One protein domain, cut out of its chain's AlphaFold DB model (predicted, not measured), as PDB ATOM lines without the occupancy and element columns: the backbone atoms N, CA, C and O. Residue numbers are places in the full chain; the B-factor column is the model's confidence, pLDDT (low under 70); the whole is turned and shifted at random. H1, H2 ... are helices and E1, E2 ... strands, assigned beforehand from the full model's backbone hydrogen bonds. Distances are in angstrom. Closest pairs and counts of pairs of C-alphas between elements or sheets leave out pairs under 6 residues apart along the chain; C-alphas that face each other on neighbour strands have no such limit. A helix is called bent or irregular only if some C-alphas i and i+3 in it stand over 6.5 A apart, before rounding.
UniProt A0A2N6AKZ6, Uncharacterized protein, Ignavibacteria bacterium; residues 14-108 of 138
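Overview. This is residues 14 to 108 of the 138 residues of an uncharacterized protein of Ignavibacteria bacterium (UniProt A0A2N6AKZ6). A five-stranded sheet forms the middle layer of three, with the long helix H3 and the shorter H1 side by side on one face and the short H2 over the other. Residues 56 to 61, on the way from E3 to H2, stick out. The 95 printed residues include three named helices and five named strands, in the order H1 E1 E2 E3 H2 E4 H3 E5; the mixed sheet runs E1 E2 E4 E3 E5, and the class is mixed, helices and strands. The whole is compact, radius of gyration of the C-alphas 12.7 A, spanning 38 by 26 by 20 A.

Arrangement. E4, residues 71 to 76, is parallel to E3, residues 47 to 53, at 22 degrees, with N 73 and O 49 2.8 A apart. E4 is antiparallel to E2, residues 38 to 41, with N 74 and O 38 2.8 A apart. Edge strand E1, residues 29 to 32, forms a hairpin with E2, with N 29 and O 41 at 2.8 A; edge strand E5, residues 104 to 107, is parallel to E3, with N 50 and O 106 at 2.7 A. H3, residues 79 to 100, is on the sheet, height 8.9 A, along the strands. H1, residues 14 to 24, touches H3 at a shallow tilt of 23 degrees, the same way; their closest C-alphas, Ile 16 and Leu 88, are 5.7 A apart. H2, residues 61 to 67, is on the opposite face from H3, height 9.0 A; its closest C-alpha pair with E3 is Val 66 and Cys 49, 6.0 A. E3, H2 and E4 make a strand-helix-strand unit, two parallel neighbours with a helix between; E4, H3 and E5 make a split one, E3 lying between its strands; both crossovers are right-handed. Every O i to N i+4 pair is within hydrogen-bond range in H1, 15 of 18 in H3 and 1 of 3 in H2, where 3 of 4 O i to N i+3 pairs are.

Along the chain. H1 begins at C-alpha 14 (9.377, -24.496, 17.767); E5 ends at C-alpha 107 (-10.039, -35.464, 28.142). H3 is 30.7 A long and irregular, C-alphas 80 and 83 being 7.4 A apart; E3 measures 19.7 A, E4 17.6 A.

Size, cuts and confidence. The farthest C-alphas, Asp 25 and Asn 56, are 38.2 A apart. The printed part has no cut and no long link. Its mean pLDDT is 91.9; residues 55 to 61 are under 70.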
ATOM      1  N   ARG A  14       8.366 -25.001  16.823       96.38
ATOM      2  CA  ARG A  14       9.377 -24.496  17.767       96.38
ATOM      3  C   ARG A  14       8.866 -24.428  19.209       96.38
ATOM      4  O   ARG A  14       9.617 -24.671  20.154       96.38
ATOM      5  N   PHE A  15       7.595 -24.064  19.401       96.81
ATOM      6  CA  PHE A  15       6.979 -24.077  20.726       96.81
ATOM      7  C   PHE A  15       6.879 -25.507  21.270       96.81
ATOM      8  O   PHE A  15       7.253 -25.734  22.419       96.81
ATOM      9  N   ILE A  16       6.416 -26.453  20.447       98.00
ATOM     10  CA  ILE A  16       6.299 -27.873  20.812       98.00
ATOM     11  C   ILE A  16       7.676 -28.442  21.178       98.00
ATOM     12  O   ILE A  16       7.829 -28.989  22.264       98.00
ATOM     13  N   GLU A  17       8.691 -28.215  20.345       98.06
ATOM     14  CA  GLU A  17      10.081 -28.621  20.597       98.06
ATOM     15  C   GLU A  17      10.598 -28.079  21.935       98.06
ATOM     16  O   GLU A  17      11.189 -28.811  22.724       98.06
ATOM     17  N   THR A  18      10.313 -26.808  22.241       97.62
ATOM     18  CA  THR A  18      10.703 -26.190  23.518       97.62
ATOM     19  C   THR A  18      10.006 -26.847  24.711       97.62
ATOM     20  O   THR A  18      10.612 -26.996  25.773       97.62
ATOM     21  N   VAL A  19       8.725 -27.205  24.575       97.81
ATOM     22  CA  VAL A  19       7.979 -27.913  25.626       97.81
ATOM     23  C   VAL A  19       8.573 -29.304  25.845       97.81
ATOM     24  O   VAL A  19       8.888 -29.635  26.984       97.81
ATOM     25  N   CYS A  20       8.800 -30.071  24.777       97.94
ATOM     26  CA  CYS A  20       9.384 -31.411  24.843       97.94
ATOM     27  C   CYS A  20      10.793 -31.412  25.439       97.94
ATOM     28  O   CYS A  20      11.056 -32.187  26.349       97.94
ATOM     29  N   ALA A  21      11.675 -30.506  25.008       97.88
ATOM     30  CA  ALA A  21      13.029 -30.407  25.555       97.88
ATOM     31  C   ALA A  21      13.016 -30.131  27.066       97.88
ATOM     32  O   ALA A  21      13.746 -30.741  27.838       97.88
ATOM     33  N   ARG A  22      12.126 -29.240  27.521       97.81
ATOM     34  CA  ARG A  22      11.959 -28.975  28.954       97.81
ATOM     35  C   ARG A  22      11.406 -30.179  29.710       97.81
ATOM     36  O   ARG A  22      11.859 -30.421  30.820       97.81
ATOM     37  N   LEU A  23      10.439 -30.897  29.140       97.00
ATOM     38  CA  LEU A  23       9.904 -32.108  29.758       97.00
ATOM     39  C   LEU A  23      10.974 -33.191  29.873       97.00
ATOM     40  O   LEU A  23      11.087 -33.762  30.947       97.00
ATOM     41  N   ALA A  24      11.786 -33.415  28.839       96.44
ATOM     42  CA  ALA A  24      12.903 -34.361  28.880       96.44
ATOM     43  C   ALA A  24      13.924 -34.005  29.978       96.44
ATOM     44  O   ALA A  24      14.398 -34.878  30.694       96.44
ATOM     45  N   ASP A  25      14.171 -32.710  30.192       97.00
ATOM     46  CA  ASP A  25      15.031 -32.203  31.268       97.00
ATOM     47  C   ASP A  25      14.361 -32.190  32.663       97.00
ATOM     48  O   ASP A  25      14.888 -31.570  33.591       97.00
ATOM     49  N   ASN A  26      13.168 -32.776  32.817       96.81
ATOM     50  CA  ASN A  26      12.353 -32.720  34.037       96.81
ATOM     51  C   ASN A  26      12.109 -31.284  34.558       96.81
ATOM     52  O   ASN A  26      12.122 -30.995  35.756       96.81
ATOM     53  N   LYS A  27      11.900 -30.337  33.636       97.69
ATOM     54  CA  LYS A  27      11.610 -28.932  33.945       97.69
ATOM     55  C   LYS A  27      10.119 -28.651  33.826       97.69
ATOM     56  O   LYS A  27       9.482 -28.946  32.819       97.69
ATOM     57  N   GLN A  28       9.606 -27.906  34.798       97.12
ATOM     58  CA  GLN A  28       8.232 -27.415  34.811       97.12
ATOM     59  C   GLN A  28       7.849 -26.645  33.533       97.12
ATOM     60  O   GLN A  28       8.612 -25.815  33.013       97.12
ATOM     61  N   ILE A  29       6.617 -26.848  33.071       97.75
ATOM     62  CA  ILE A  29       6.007 -26.138  31.946       97.75
ATOM     63  C   ILE A  29       4.886 -25.250  32.464       97.75
ATOM     64  O   ILE A  29       3.943 -25.720  33.082       97.75
ATOM     65  N   ARG A  30       4.962 -23.951  32.172       96.62
ATOM     66  CA  ARG A  30       3.867 -22.991  32.378       96.62
ATOM     67  C   ARG A  30       3.845 -22.058  31.181       96.62
ATOM     68  O   ARG A  30       4.689 -21.157  31.083       96.62
ATOM     69  N   ARG A  31       2.985 -22.334  30.201       95.56
ATOM     70  CA  ARG A  31       2.960 -21.599  28.928       95.56
ATOM     71  C   ARG A  31       1.540 -21.336  28.454       95.56
ATOM     72  O   ARG A  31       0.682 -22.209  28.501       95.56
ATOM     73  N   THR A  32       1.327 -20.124  27.961       94.81
ATOM     74  CA  THR A  32       0.073 -19.707  27.333       94.81
ATOM     75  C   THR A  32      -0.017 -20.293  25.927       94.81
ATOM     76  O   THR A  32       0.944 -20.213  25.164       94.81
ATOM     77  N   LEU A  33      -1.173 -20.857  25.591       93.88
ATOM     78  CA  LEU A  33      -1.560 -21.276  24.246       93.88
ATOM     79  C   LEU A  33      -2.458 -20.193  23.613       93.88
ATOM     80  O   LEU A  33      -2.861 -19.247  24.299       93.88
ATOM     81  N   PRO A  34      -2.783 -20.284  22.313       92.38
ATOM     82  CA  PRO A  34      -3.650 -19.304  21.675       92.38
ATOM     83  C   PRO A  34      -5.003 -19.113  22.371       92.38
ATOM     84  O   PRO A  34      -5.547 -20.006  23.027       92.38
ATOM     85  N   VAL A  35      -5.574 -17.923  22.170       87.75
ATOM     86  CA  VAL A  35      -6.848 -17.473  22.752       87.75
ATOM     87  C   VAL A  35      -6.793 -17.346  24.286       87.75
ATOM     88  O   VAL A  35      -6.493 -16.273  24.816       87.75
ATOM     89  N   TRP A  36      -7.101 -18.415  25.013       87.06
ATOM     90  CA  TRP A  36      -7.145 -18.468  26.481       87.06
ATOM     91  C   TRP A  36      -6.478 -19.737  27.029       87.06
ATOM     92  O   TRP A  36      -6.423 -19.914  28.239       87.06
ATOM     93  N   GLY A  37      -5.969 -20.601  26.145       92.00
ATOM     94  CA  GLY A  37      -5.441 -21.893  26.542       92.00
ATOM     95  C   GLY A  37      -4.124 -21.802  27.308       92.00
ATOM     96  O   GLY A  37      -3.410 -20.791  27.280       92.00
ATOM     97  N   ARG A  38      -3.769 -22.901  27.958       95.19
ATOM     98  CA  ARG A  38      -2.556 -23.049  28.752       95.19
ATOM     99  C   ARG A  38      -2.086 -24.495  28.722       95.19
ATOM    100  O   ARG A  38      -2.900 -25.402  28.724       95.19
ATOM    101  N   VAL A  39      -0.775 -24.696  28.749       97.06
ATOM    102  CA  VAL A  39      -0.165 -25.962  29.163       97.06
ATOM    103  C   VAL A  39       0.578 -25.726  30.474       97.06
ATOM    104  O   VAL A  39       1.383 -24.789  30.590       97.06
ATOM    105  N   HIS A  40       0.252 -26.538  31.473       97.81
ATOM    106  CA  HIS A  40       0.761 -26.435  32.832       97.81
ATOM    107  C   HIS A  40       1.130 -27.829  33.333       97.81
ATOM    108  O   HIS A  40       0.265 -28.670  33.535       97.81
ATOM    109  N   ILE A  41       2.422 -28.072  33.509       97.62
ATOM    110  CA  ILE A  41       2.971 -29.339  33.993       97.62
ATOM    111  C   ILE A  41       3.980 -28.973  35.075       97.62
ATOM    112  O   ILE A  41       5.081 -28.512  34.770       97.62
ATOM    113  N   ASP A  42       3.576 -29.089  36.338       96.12
ATOM    114  CA  ASP A  42       4.411 -28.748  37.493       96.12
ATOM    115  C   ASP A  42       5.483 -29.803  37.762       96.12
ATOM    116  O   ASP A  42       6.599 -29.459  38.143       96.12
ATOM    117  N   ARG A  43       5.145 -31.071  37.520       94.81
ATOM    118  CA  ARG A  43       6.025 -32.235  37.628       94.81
ATOM    119  C   ARG A  43       5.636 -33.261  36.572       94.81
ATOM    120  O   ARG A  43       4.495 -33.264  36.113       94.81
ATOM    121  N   GLN A  44       6.568 -34.132  36.211       95.62
ATOM    122  CA  GLN A  44       6.277 -35.272  35.353       95.62
ATOM    123  C   GLN A  44       5.282 -36.203  36.062       95.62
ATOM    124  O   GLN A  44       5.556 -36.706  37.149       95.62
ATOM    125  N   LEU A  45       4.107 -36.387  35.466       96.50
ATOM    126  CA  LEU A  45       3.083 -37.333  35.908       96.50
ATOM    127  C   LEU A  45       2.787 -38.294  34.757       96.50
ATOM    128  O   LEU A  45       2.931 -37.882  33.608       96.50
ATOM    129  N   PRO A  46       2.320 -39.526  35.017       96.62
ATOM    130  CA  PRO A  46       1.988 -40.491  33.967       96.62
ATOM    131  C   PRO A  46       0.684 -40.141  33.226       96.62
ATOM    132  O   PRO A  46       0.080 -40.999  32.584       96.62
ATOM    133  N   PHE A  47       0.216 -38.891  33.321       97.12
ATOM    134  CA  PHE A  47      -0.968 -38.420  32.627       97.12
ATOM    135  C   PHE A  47      -0.944 -36.917  32.303       97.12
ATOM    136  O   PHE A  47      -0.205 -36.129  32.905       97.12
ATOM    137  N   LEU A  48      -1.812 -36.516  31.372       97.56
ATOM    138  CA  LEU A  48      -2.179 -35.130  31.079       97.56
ATOM    139  C   LEU A  48      -3.701 -34.987  31.040       97.56
ATOM    140  O   LEU A  48      -4.358 -35.597  30.192       97.56
ATOM    141  N   CYS A  49      -4.248 -34.127  31.898       96.50
ATOM    142  CA  CYS A  49      -5.660 -33.759  31.844       96.50
ATOM    143  C   CYS A  49      -5.887 -32.672  30.788       96.50
ATOM    144  O   CYS A  49      -5.197 -31.655  30.760       96.50
ATOM    145  N   VAL A  50      -6.859 -32.865  29.905       94.94
ATOM    146  CA  VAL A  50      -7.162 -31.961  28.797       94.94
ATOM    147  C   VAL A  50      -8.587 -31.450  28.939       94.94
ATOM    148  O   VAL A  50      -9.535 -32.225  29.023       94.94
ATOM    149  N   TYR A  51      -8.735 -30.129  28.907       92.75
ATOM    150  CA  TYR A  51     -10.023 -29.457  28.806       92.75
ATOM    151  C   TYR A  51     -10.052 -28.592  27.552       92.75
ATOM    152  O   TYR A  51      -9.251 -27.661  27.396       92.75
ATOM    153  N   ARG A  52     -10.997 -28.864  26.650       91.19
ATOM    154  CA  ARG A  52     -11.245 -27.993  25.502       91.19
ATOM    155  C   ARG A  52     -12.554 -27.246  25.686       91.19
ATOM    156  O   ARG A  52     -13.587 -27.850  25.877       91.19
ATOM    157  N   ARG A  53     -12.552 -25.924  25.553       87.00
ATOM    158  CA  ARG A  53     -13.785 -25.129  25.686       87.00
ATOM    159  C   ARG A  53     -14.517 -24.972  24.365       87.00
ATOM    160  O   ARG A  53     -13.905 -24.522  23.385       87.00
ATOM    161  N   ARG A  54     -15.823 -25.246  24.341       83.62
ATOM    162  CA  ARG A  54     -16.700 -24.987  23.185       83.62
ATOM    163  C   ARG A  54     -17.107 -23.508  23.128       83.62
ATOM    164  O   ARG A  54     -17.005 -22.779  24.107       83.62
ATOM    165  N   LYS A  55     -17.523 -23.019  21.950       69.62
ATOM    166  CA  LYS A  55     -17.670 -21.572  21.665       69.62
ATOM    167  C   LYS A  55     -18.711 -20.843  22.548       69.62
ATOM    168  O   LYS A  55     -18.642 -19.623  22.607       69.62
ATOM    169  N   ASN A  56     -19.582 -21.555  23.269       66.75
ATOM    170  CA  ASN A  56     -20.726 -20.983  23.995       66.75
ATOM    171  C   ASN A  56     -20.862 -21.458  25.462       66.75
ATOM    172  O   ASN A  56     -21.907 -21.251  26.067       66.75
ATOM    173  N   GLU A  57     -19.847 -22.098  26.045       67.25
ATOM    174  CA  GLU A  57     -19.908 -22.545  27.449       67.25
ATOM    175  C   GLU A  57     -19.648 -21.361  28.405       67.25
ATOM    176  O   GLU A  57     -18.664 -20.637  28.236       67.25
ATOM    177  N   SER A  58     -20.515 -21.158  29.409       57.81
ATOM    178  CA  SER A  58     -20.308 -20.183  30.497       57.81
ATOM    179  C   SER A  58     -19.204 -20.678  31.434       57.81
ATOM    180  O   SER A  58     -19.247 -21.804  31.926       57.81
ATOM    181  N   THR A  59     -18.159 -19.873  31.641       63.06
ATOM    182  CA  THR A  59     -16.858 -20.394  32.084       63.06
ATOM    183  C   THR A  59     -16.348 -19.842  33.392       63.06
ATOM    184  O   THR A  59     -15.869 -18.712  33.446       63.06
ATOM    185  N   ALA A  60     -16.332 -20.721  34.394       60.81
ATOM    186  CA  ALA A  60     -15.340 -20.718  35.470       60.81
ATOM    187  C   ALA A  60     -15.288 -22.065  36.209       60.81
ATOM    188  O   ALA A  60     -14.229 -22.459  36.685       60.81
ATOM    189  N   GLN A  61     -16.418 -22.767  36.331       64.38
ATOM    190  CA  GLN A  61     -16.528 -23.924  37.227       64.38
ATOM    191  C   GLN A  61     -15.955 -25.210  36.615       64.38
ATOM    192  O   GLN A  61     -15.205 -25.906  37.288       64.38
ATOM    193  N   HIS A  62     -16.216 -25.491  35.334       73.00
ATOM    194  CA  HIS A  62     -15.799 -26.753  34.698       73.00
ATOM    195  C   HIS A  62     -14.280 -26.846  34.501       73.00
ATOM    196  O   HIS A  62     -13.680 -27.903  34.671       73.00
ATOM    197  N   GLU A  63     -13.639 -25.711  34.209       78.56
ATOM    198  CA  GLU A  63     -12.186 -25.628  34.055       78.56
ATOM    199  C   GLU A  63     -11.452 -25.966  35.363       78.56
ATOM    200  O   GLU A  63     -10.383 -26.572  35.319       78.56
ATOM    201  N   ARG A  64     -12.042 -25.644  36.527       82.88
ATOM    202  CA  ARG A  64     -11.396 -25.855  37.833       82.88
ATOM    203  C   ARG A  64     -11.043 -27.310  38.089       82.88
ATOM    204  O   ARG A  64      -9.969 -27.548  38.627       82.88
ATOM    205  N   LEU A  65     -11.893 -28.247  37.665       82.62
ATOM    206  CA  LEU A  65     -11.653 -29.680  37.831       82.62
ATOM    207  C   LEU A  65     -10.346 -30.108  37.156       82.62
ATOM    208  O   LEU A  65      -9.544 -30.815  37.749       82.62
ATOM    209  N   VAL A  66     -10.097 -29.613  35.943       85.62
ATOM    210  CA  VAL A  66      -8.878 -29.930  35.190       85.62
ATOM    211  C   VAL A  66      -7.683 -29.115  35.681       85.62
ATOM    212  O   VAL A  66      -6.579 -29.640  35.773       85.62
ATOM    213  N   THR A  67      -7.875 -27.842  36.040       88.81
ATOM    214  CA  THR A  67      -6.767 -26.981  36.496       88.81
ATOM    215  C   THR A  67      -6.311 -27.240  37.933       88.81
ATOM    216  O   THR A  67      -5.288 -26.690  38.339       88.81
ATOM    217  N   ALA A  68      -7.060 -28.034  38.707       87.81
ATOM    218  CA  ALA A  68      -6.645 -28.501  40.028       87.81
ATOM    219  C   ALA A  68      -5.496 -29.523  39.946       87.81
ATOM    220  O   ALA A  68      -4.733 -29.672  40.901       87.81
ATOM    221  N   GLU A  69      -5.344 -30.187  38.799       91.12
ATOM    222  CA  GLU A  69      -4.285 -31.159  38.574       91.12
ATOM    223  C   GLU A  69      -2.923 -30.497  38.353       91.12
ATOM    224  O   GLU A  69      -2.802 -29.372  37.874       91.12
ATOM    225  N   ALA A  70      -1.848 -31.223  38.662       93.62
ATOM    226  CA  ALA A  70      -0.485 -30.725  38.459       93.62
ATOM    227  C   ALA A  70       0.015 -30.881  37.006       93.62
ATOM    228  O   ALA A  70       1.093 -30.385  36.674       93.62
ATOM    229  N   SER A  71      -0.751 -31.567  36.150       97.00
ATOM    230  CA  SER A  71      -0.459 -31.813  34.734       97.00
ATOM    231  C   SER A  71      -1.734 -31.634  33.912       97.00
ATOM    232  O   SER A  71      -2.556 -32.547  33.804       97.00
ATOM    233  N   TYR A  72      -1.915 -30.441  33.340       97.00
ATOM    234  CA  TYR A  72      -3.090 -30.113  32.544       97.00
ATOM    235  C   TYR A  72      -2.808 -29.258  31.306       97.00
ATOM    236  O   TYR A  72      -1.822 -28.520  31.195       97.00
ATOM    237  N   LEU A  73      -3.752 -29.323  30.371       96.50
ATOM    238  CA  LEU A  73      -3.844 -28.472  29.201       96.50
ATOM    239  C   LEU A  73      -5.273 -27.950  29.047       96.50
ATOM    240  O   LEU A  73      -6.225 -28.719  28.961       96.50
ATOM    241  N   THR A  74      -5.415 -26.634  28.938       94.31
ATOM    242  CA  THR A  74      -6.664 -25.982  28.538       94.31
ATOM    243  C   THR A  74      -6.520 -25.404  27.133       94.31
ATOM    244  O   THR A  74      -5.483 -24.832  26.789       94.31
ATOM    245  N   ALA A  75      -7.531 -25.552  26.276       93.62
ATOM    246  CA  ALA A  75      -7.480 -25.010  24.916       93.62
ATOM    247  C   ALA A  75      -8.858 -24.735  24.307       93.62
ATOM    248  O   ALA A  75      -9.879 -25.244  24.742       93.62
ATOM    249  N   SER A  76      -8.906 -23.943  23.237       90.06
ATOM    250  CA  SER A  76     -10.137 -23.786  22.457       90.06
ATOM    251  C   SER A  76     -10.508 -25.092  21.742       90.06
ATOM    252  O   SER A  76      -9.658 -25.709  21.101       90.06
ATOM    253  N   ALA A  77     -11.787 -25.477  21.764       89.25
ATOM    254  CA  ALA A  77     -12.307 -26.601  20.984       89.25
ATOM    255  C   ALA A  77     -12.448 -26.292  19.479       89.25
ATOM    256  O   ALA A  77     -12.912 -27.148  18.724       89.25
ATOM    257  N   ASN A  78     -12.058 -25.092  19.030       89.19
ATOM    258  CA  ASN A  78     -12.113 -24.676  17.628       89.19
ATOM    259  C   ASN A  78     -11.366 -25.668  16.713       89.19
ATOM    260  O   ASN A  78     -10.185 -25.950  16.921       89.19
ATOM    261  N   ARG A  79     -12.049 -26.141  15.659       89.38
ATOM    262  CA  ARG A  79     -11.516 -27.090  14.665       89.38
ATOM    263  C   ARG A  79     -10.208 -26.631  14.020       89.38
ATOM    264  O   ARG A  79      -9.336 -27.458  13.780       89.38
ATOM    265  N   GLY A  80     -10.021 -25.326  13.814       89.81
ATOM    266  CA  GLY A  80      -8.776 -24.773  13.269       89.81
ATOM    267  C   GLY A  80      -7.538 -25.054  14.132       89.81
ATOM    268  O   GLY A  80      -6.423 -25.047  13.621       89.81
ATOM    269  N   MET A  81      -7.719 -25.353  15.423       89.50
ATOM    270  CA  MET A  81      -6.628 -25.679  16.347       89.50
ATOM    271  C   MET A  81      -6.405 -27.183  16.538       89.50
ATOM    272  O   MET A  81      -5.402 -27.561  17.138       89.50
ATOM    273  N   HIS A  82      -7.289 -28.055  16.038       92.12
ATOM    274  CA  HIS A  82      -7.239 -29.496  16.335       92.12
ATOM    275  C   HIS A  82      -5.914 -30.136  15.930       92.12
ATOM    276  O   HIS A  82      -5.305 -30.824  16.740       92.12
ATOM    277  N   ARG A  83      -5.422 -29.854  14.716       95.25
ATOM    278  CA  ARG A  83      -4.141 -30.401  14.237       95.25
ATOM    279  C   ARG A  83      -2.978 -29.998  15.146       95.25
ATOM    280  O   ARG A  83      -2.167 -30.834  15.515       95.25
ATOM    281  N   GLN A  84      -2.929 -28.725  15.522       95.31
ATOM    282  CA  GLN A  84      -1.878 -28.168  16.372       95.31
ATOM    283  C   GLN A  84      -1.932 -28.726  17.803       95.31
ATOM    284  O   GLN A  84      -0.897 -29.037  18.389       95.31
ATOM    285  N   LEU A  85      -3.134 -28.893  18.360       95.81
ATOM    286  CA  LEU A  85      -3.332 -29.502  19.676       95.81
ATOM    287  C   LEU A  85      -2.980 -30.990  19.678       95.81
ATOM    288  O   LEU A  85      -2.322 -31.448  20.609       95.81
ATOM    289  N   ALA A  86      -3.357 -31.728  18.632       96.12
ATOM    290  CA  ALA A  86      -2.981 -33.129  18.462       96.12
ATOM    291  C   ALA A  86      -1.458 -33.287  18.345       96.12
ATOM    292  O   ALA A  86      -0.879 -34.168  18.970       96.12
ATOM    293  N   GLN A  87      -0.788 -32.392  17.610       97.69
ATOM    294  CA  GLN A  87       0.673 -32.374  17.538       97.69
ATOM    295  C   GLN A  87       1.306 -32.103  18.906       97.69
ATOM    296  O   GLN A  87       2.199 -32.843  19.306       97.69
ATOM    297  N   LEU A  88       0.846 -31.087  19.641       97.94
ATOM    298  CA  LEU A  88       1.373 -30.783  20.972       97.94
ATOM    299  C   LEU A  88       1.175 -31.954  21.945       97.94
ATOM    300  O   LEU A  88       2.138 -32.408  22.554       97.94
ATOM    301  N   THR A  89      -0.054 -32.456  22.075       97.69
ATOM    302  CA  THR A  89      -0.391 -33.541  23.014       97.69
ATOM    303  C   THR A  89       0.285 -34.859  22.645       97.69
ATOM    304  O   THR A  89       0.814 -35.525  23.528       97.69
ATOM    305  N   GLY A  90       0.359 -35.199  21.356       97.88
ATOM    306  CA  GLY A  90       1.068 -36.386  20.881       97.88
ATOM    307  C   GLY A  90       2.577 -36.325  21.129       97.88
ATOM    308  O   GLY A  90       3.167 -37.320  21.540       97.88
ATOM    309  N   ASN A  91       3.209 -35.159  20.940       98.38
ATOM    310  CA  ASN A  91       4.633 -34.995  21.241       98.38
ATOM    311  C   ASN A  91       4.906 -35.020  22.749       98.38
ATOM    312  O   ASN A  91       5.864 -35.659  23.166       98.38
ATOM    313  N   VAL A  92       4.048 -34.399  23.567       98.06
ATOM    314  CA  VAL A  92       4.127 -34.523  25.032       98.06
ATOM    315  C   VAL A  92       4.015 -35.985  25.448       98.06
ATOM    316  O   VAL A  92       4.884 -36.464  26.163       98.06
ATOM    317  N   ALA A  93       3.005 -36.713  24.962       97.75
ATOM    318  CA  ALA A  93       2.829 -38.121  25.299       97.75
ATOM    319  C   ALA A  93       4.048 -38.957  24.909       97.75
ATOM    320  O   ALA A  93       4.536 -39.719  25.733       97.75
ATOM    321  N   LYS A  94       4.591 -38.765  23.701       98.00
ATOM    322  CA  LYS A  94       5.809 -39.456  23.265       98.00
ATOM    323  C   LYS A  94       6.993 -39.163  24.191       98.00
ATOM    324  O   LYS A  94       7.602 -40.094  24.694       98.00
ATOM    325  N   THR A  95       7.270 -37.886  24.463       98.00
ATOM    326  CA  THR A  95       8.357 -37.487  25.370       98.00
ATOM    327  C   THR A  95       8.184 -38.081  26.767       98.00
ATOM    328  O   THR A  95       9.165 -38.447  27.397       98.00
ATOM    329  N   MET A  96       6.951 -38.178  27.262       97.69
ATOM    330  CA  MET A  96       6.682 -38.716  28.592       97.69
ATOM    331  C   MET A  96       6.710 -40.246  28.637       97.69
ATOM    332  O   MET A  96       7.119 -40.788  29.655       97.69
ATOM    333  N   VAL A  97       6.336 -40.942  27.557       97.88
ATOM    334  CA  VAL A  97       6.524 -42.399  27.424       97.88
ATOM    335  C   VAL A  97       8.008 -42.752  27.485       97.88
ATOM    336  O   VAL A  97       8.363 -43.679  28.196       97.88
ATOM    337  N   ASP A  98       8.874 -41.972  26.832       96.62
ATOM    338  CA  ASP A  98      10.327 -42.193  26.890       96.62
ATOM    339  C   ASP A  98      10.900 -42.036  28.321       96.62
ATOM    340  O   ASP A  98      11.991 -42.522  28.606       96.62
ATOM    341  N   VAL A  99      10.179 -41.349  29.220       94.50
ATOM    342  CA  VAL A  99      10.600 -41.072  30.608       94.50
ATOM    343  C   VAL A  99       9.913 -41.982  31.637       94.50
ATOM    344  O   VAL A  99      10.514 -42.302  32.659       94.50
ATOM    345  N   LEU A 100       8.651 -42.358  31.409       95.75
ATOM    346  CA  LEU A 100       7.774 -43.030  32.382       95.75
ATOM    347  C   LEU A 100       7.235 -44.390  31.893       95.75
ATOM    348  O   LEU A 100       6.335 -44.940  32.528       95.75
ATOM    349  N   ASP A 101       7.712 -44.894  30.749       95.50
ATOM    350  CA  ASP A 101       7.281 -46.104  30.014       95.50
ATOM    351  C   ASP A 101       5.832 -46.101  29.496       95.50
ATOM    352  O   ASP A 101       5.491 -46.776  28.523       95.50
ATOM    353  N   SER A 102       4.951 -45.328  30.120       94.94
ATOM    354  CA  SER A 102       3.550 -45.203  29.745       94.94
ATOM    355  C   SER A 102       3.029 -43.804  30.052       94.94
ATOM    356  O   SER A 102       3.529 -43.101  30.932       94.94
ATOM    357  N   PHE A 103       2.018 -43.376  29.297       97.06
ATOM    358  CA  PHE A 103       1.416 -42.064  29.478       97.06
ATOM    359  C   PHE A 103      -0.051 -42.055  29.058       97.06
ATOM    360  O   PHE A 103      -0.405 -42.555  27.989       97.06
ATOM    361  N   LEU A 104      -0.896 -41.440  29.881       96.50
ATOM    362  CA  LEU A 104      -2.333 -41.341  29.662       96.50
ATOM    363  C   LEU A 104      -2.749 -39.908  29.306       96.50
ATOM    364  O   LEU A 104      -2.364 -38.945  29.961       96.50
ATOM    365  N   ILE A 105      -3.600 -39.742  28.298       96.38
ATOM    366  CA  ILE A 105      -4.283 -38.465  28.051       96.38
ATOM    367  C   ILE A 105      -5.735 -38.627  28.484       96.38
ATOM    368  O   ILE A 105      -6.425 -39.517  27.993       96.38
ATOM    369  N   ILE A 106      -6.192 -37.756  29.381       94.38
ATOM    370  CA  ILE A 106      -7.557 -37.769  29.908       94.38
ATOM    371  C   ILE A 106      -8.245 -36.496  29.436       94.38
ATOM    372  O   ILE A 106      -7.890 -35.407  29.874       94.38
ATOM    373  N   GLU A 107      -9.220 -36.610  28.539       91.50
ATOM    374  CA  GLU A 107     -10.039 -35.464  28.142       91.50
ATOM    375  C   GLU A 107     -11.339 -35.456  28.949       91.50
ATOM    376  O   GLU A 107     -12.094 -36.427  28.913       91.50
ATOM    377  N   MET A 108     -11.590 -34.372  29.687       86.12
ATOM    378  CA  MET A 108     -12.725 -34.268  30.609       86.12
ATOM    379  C   MET A 108     -13.671 -33.145  30.198       86.12
ATOM    380  O   MET A 108     -13.239 -32.055  29.818       86.12
TER     381      MET A 108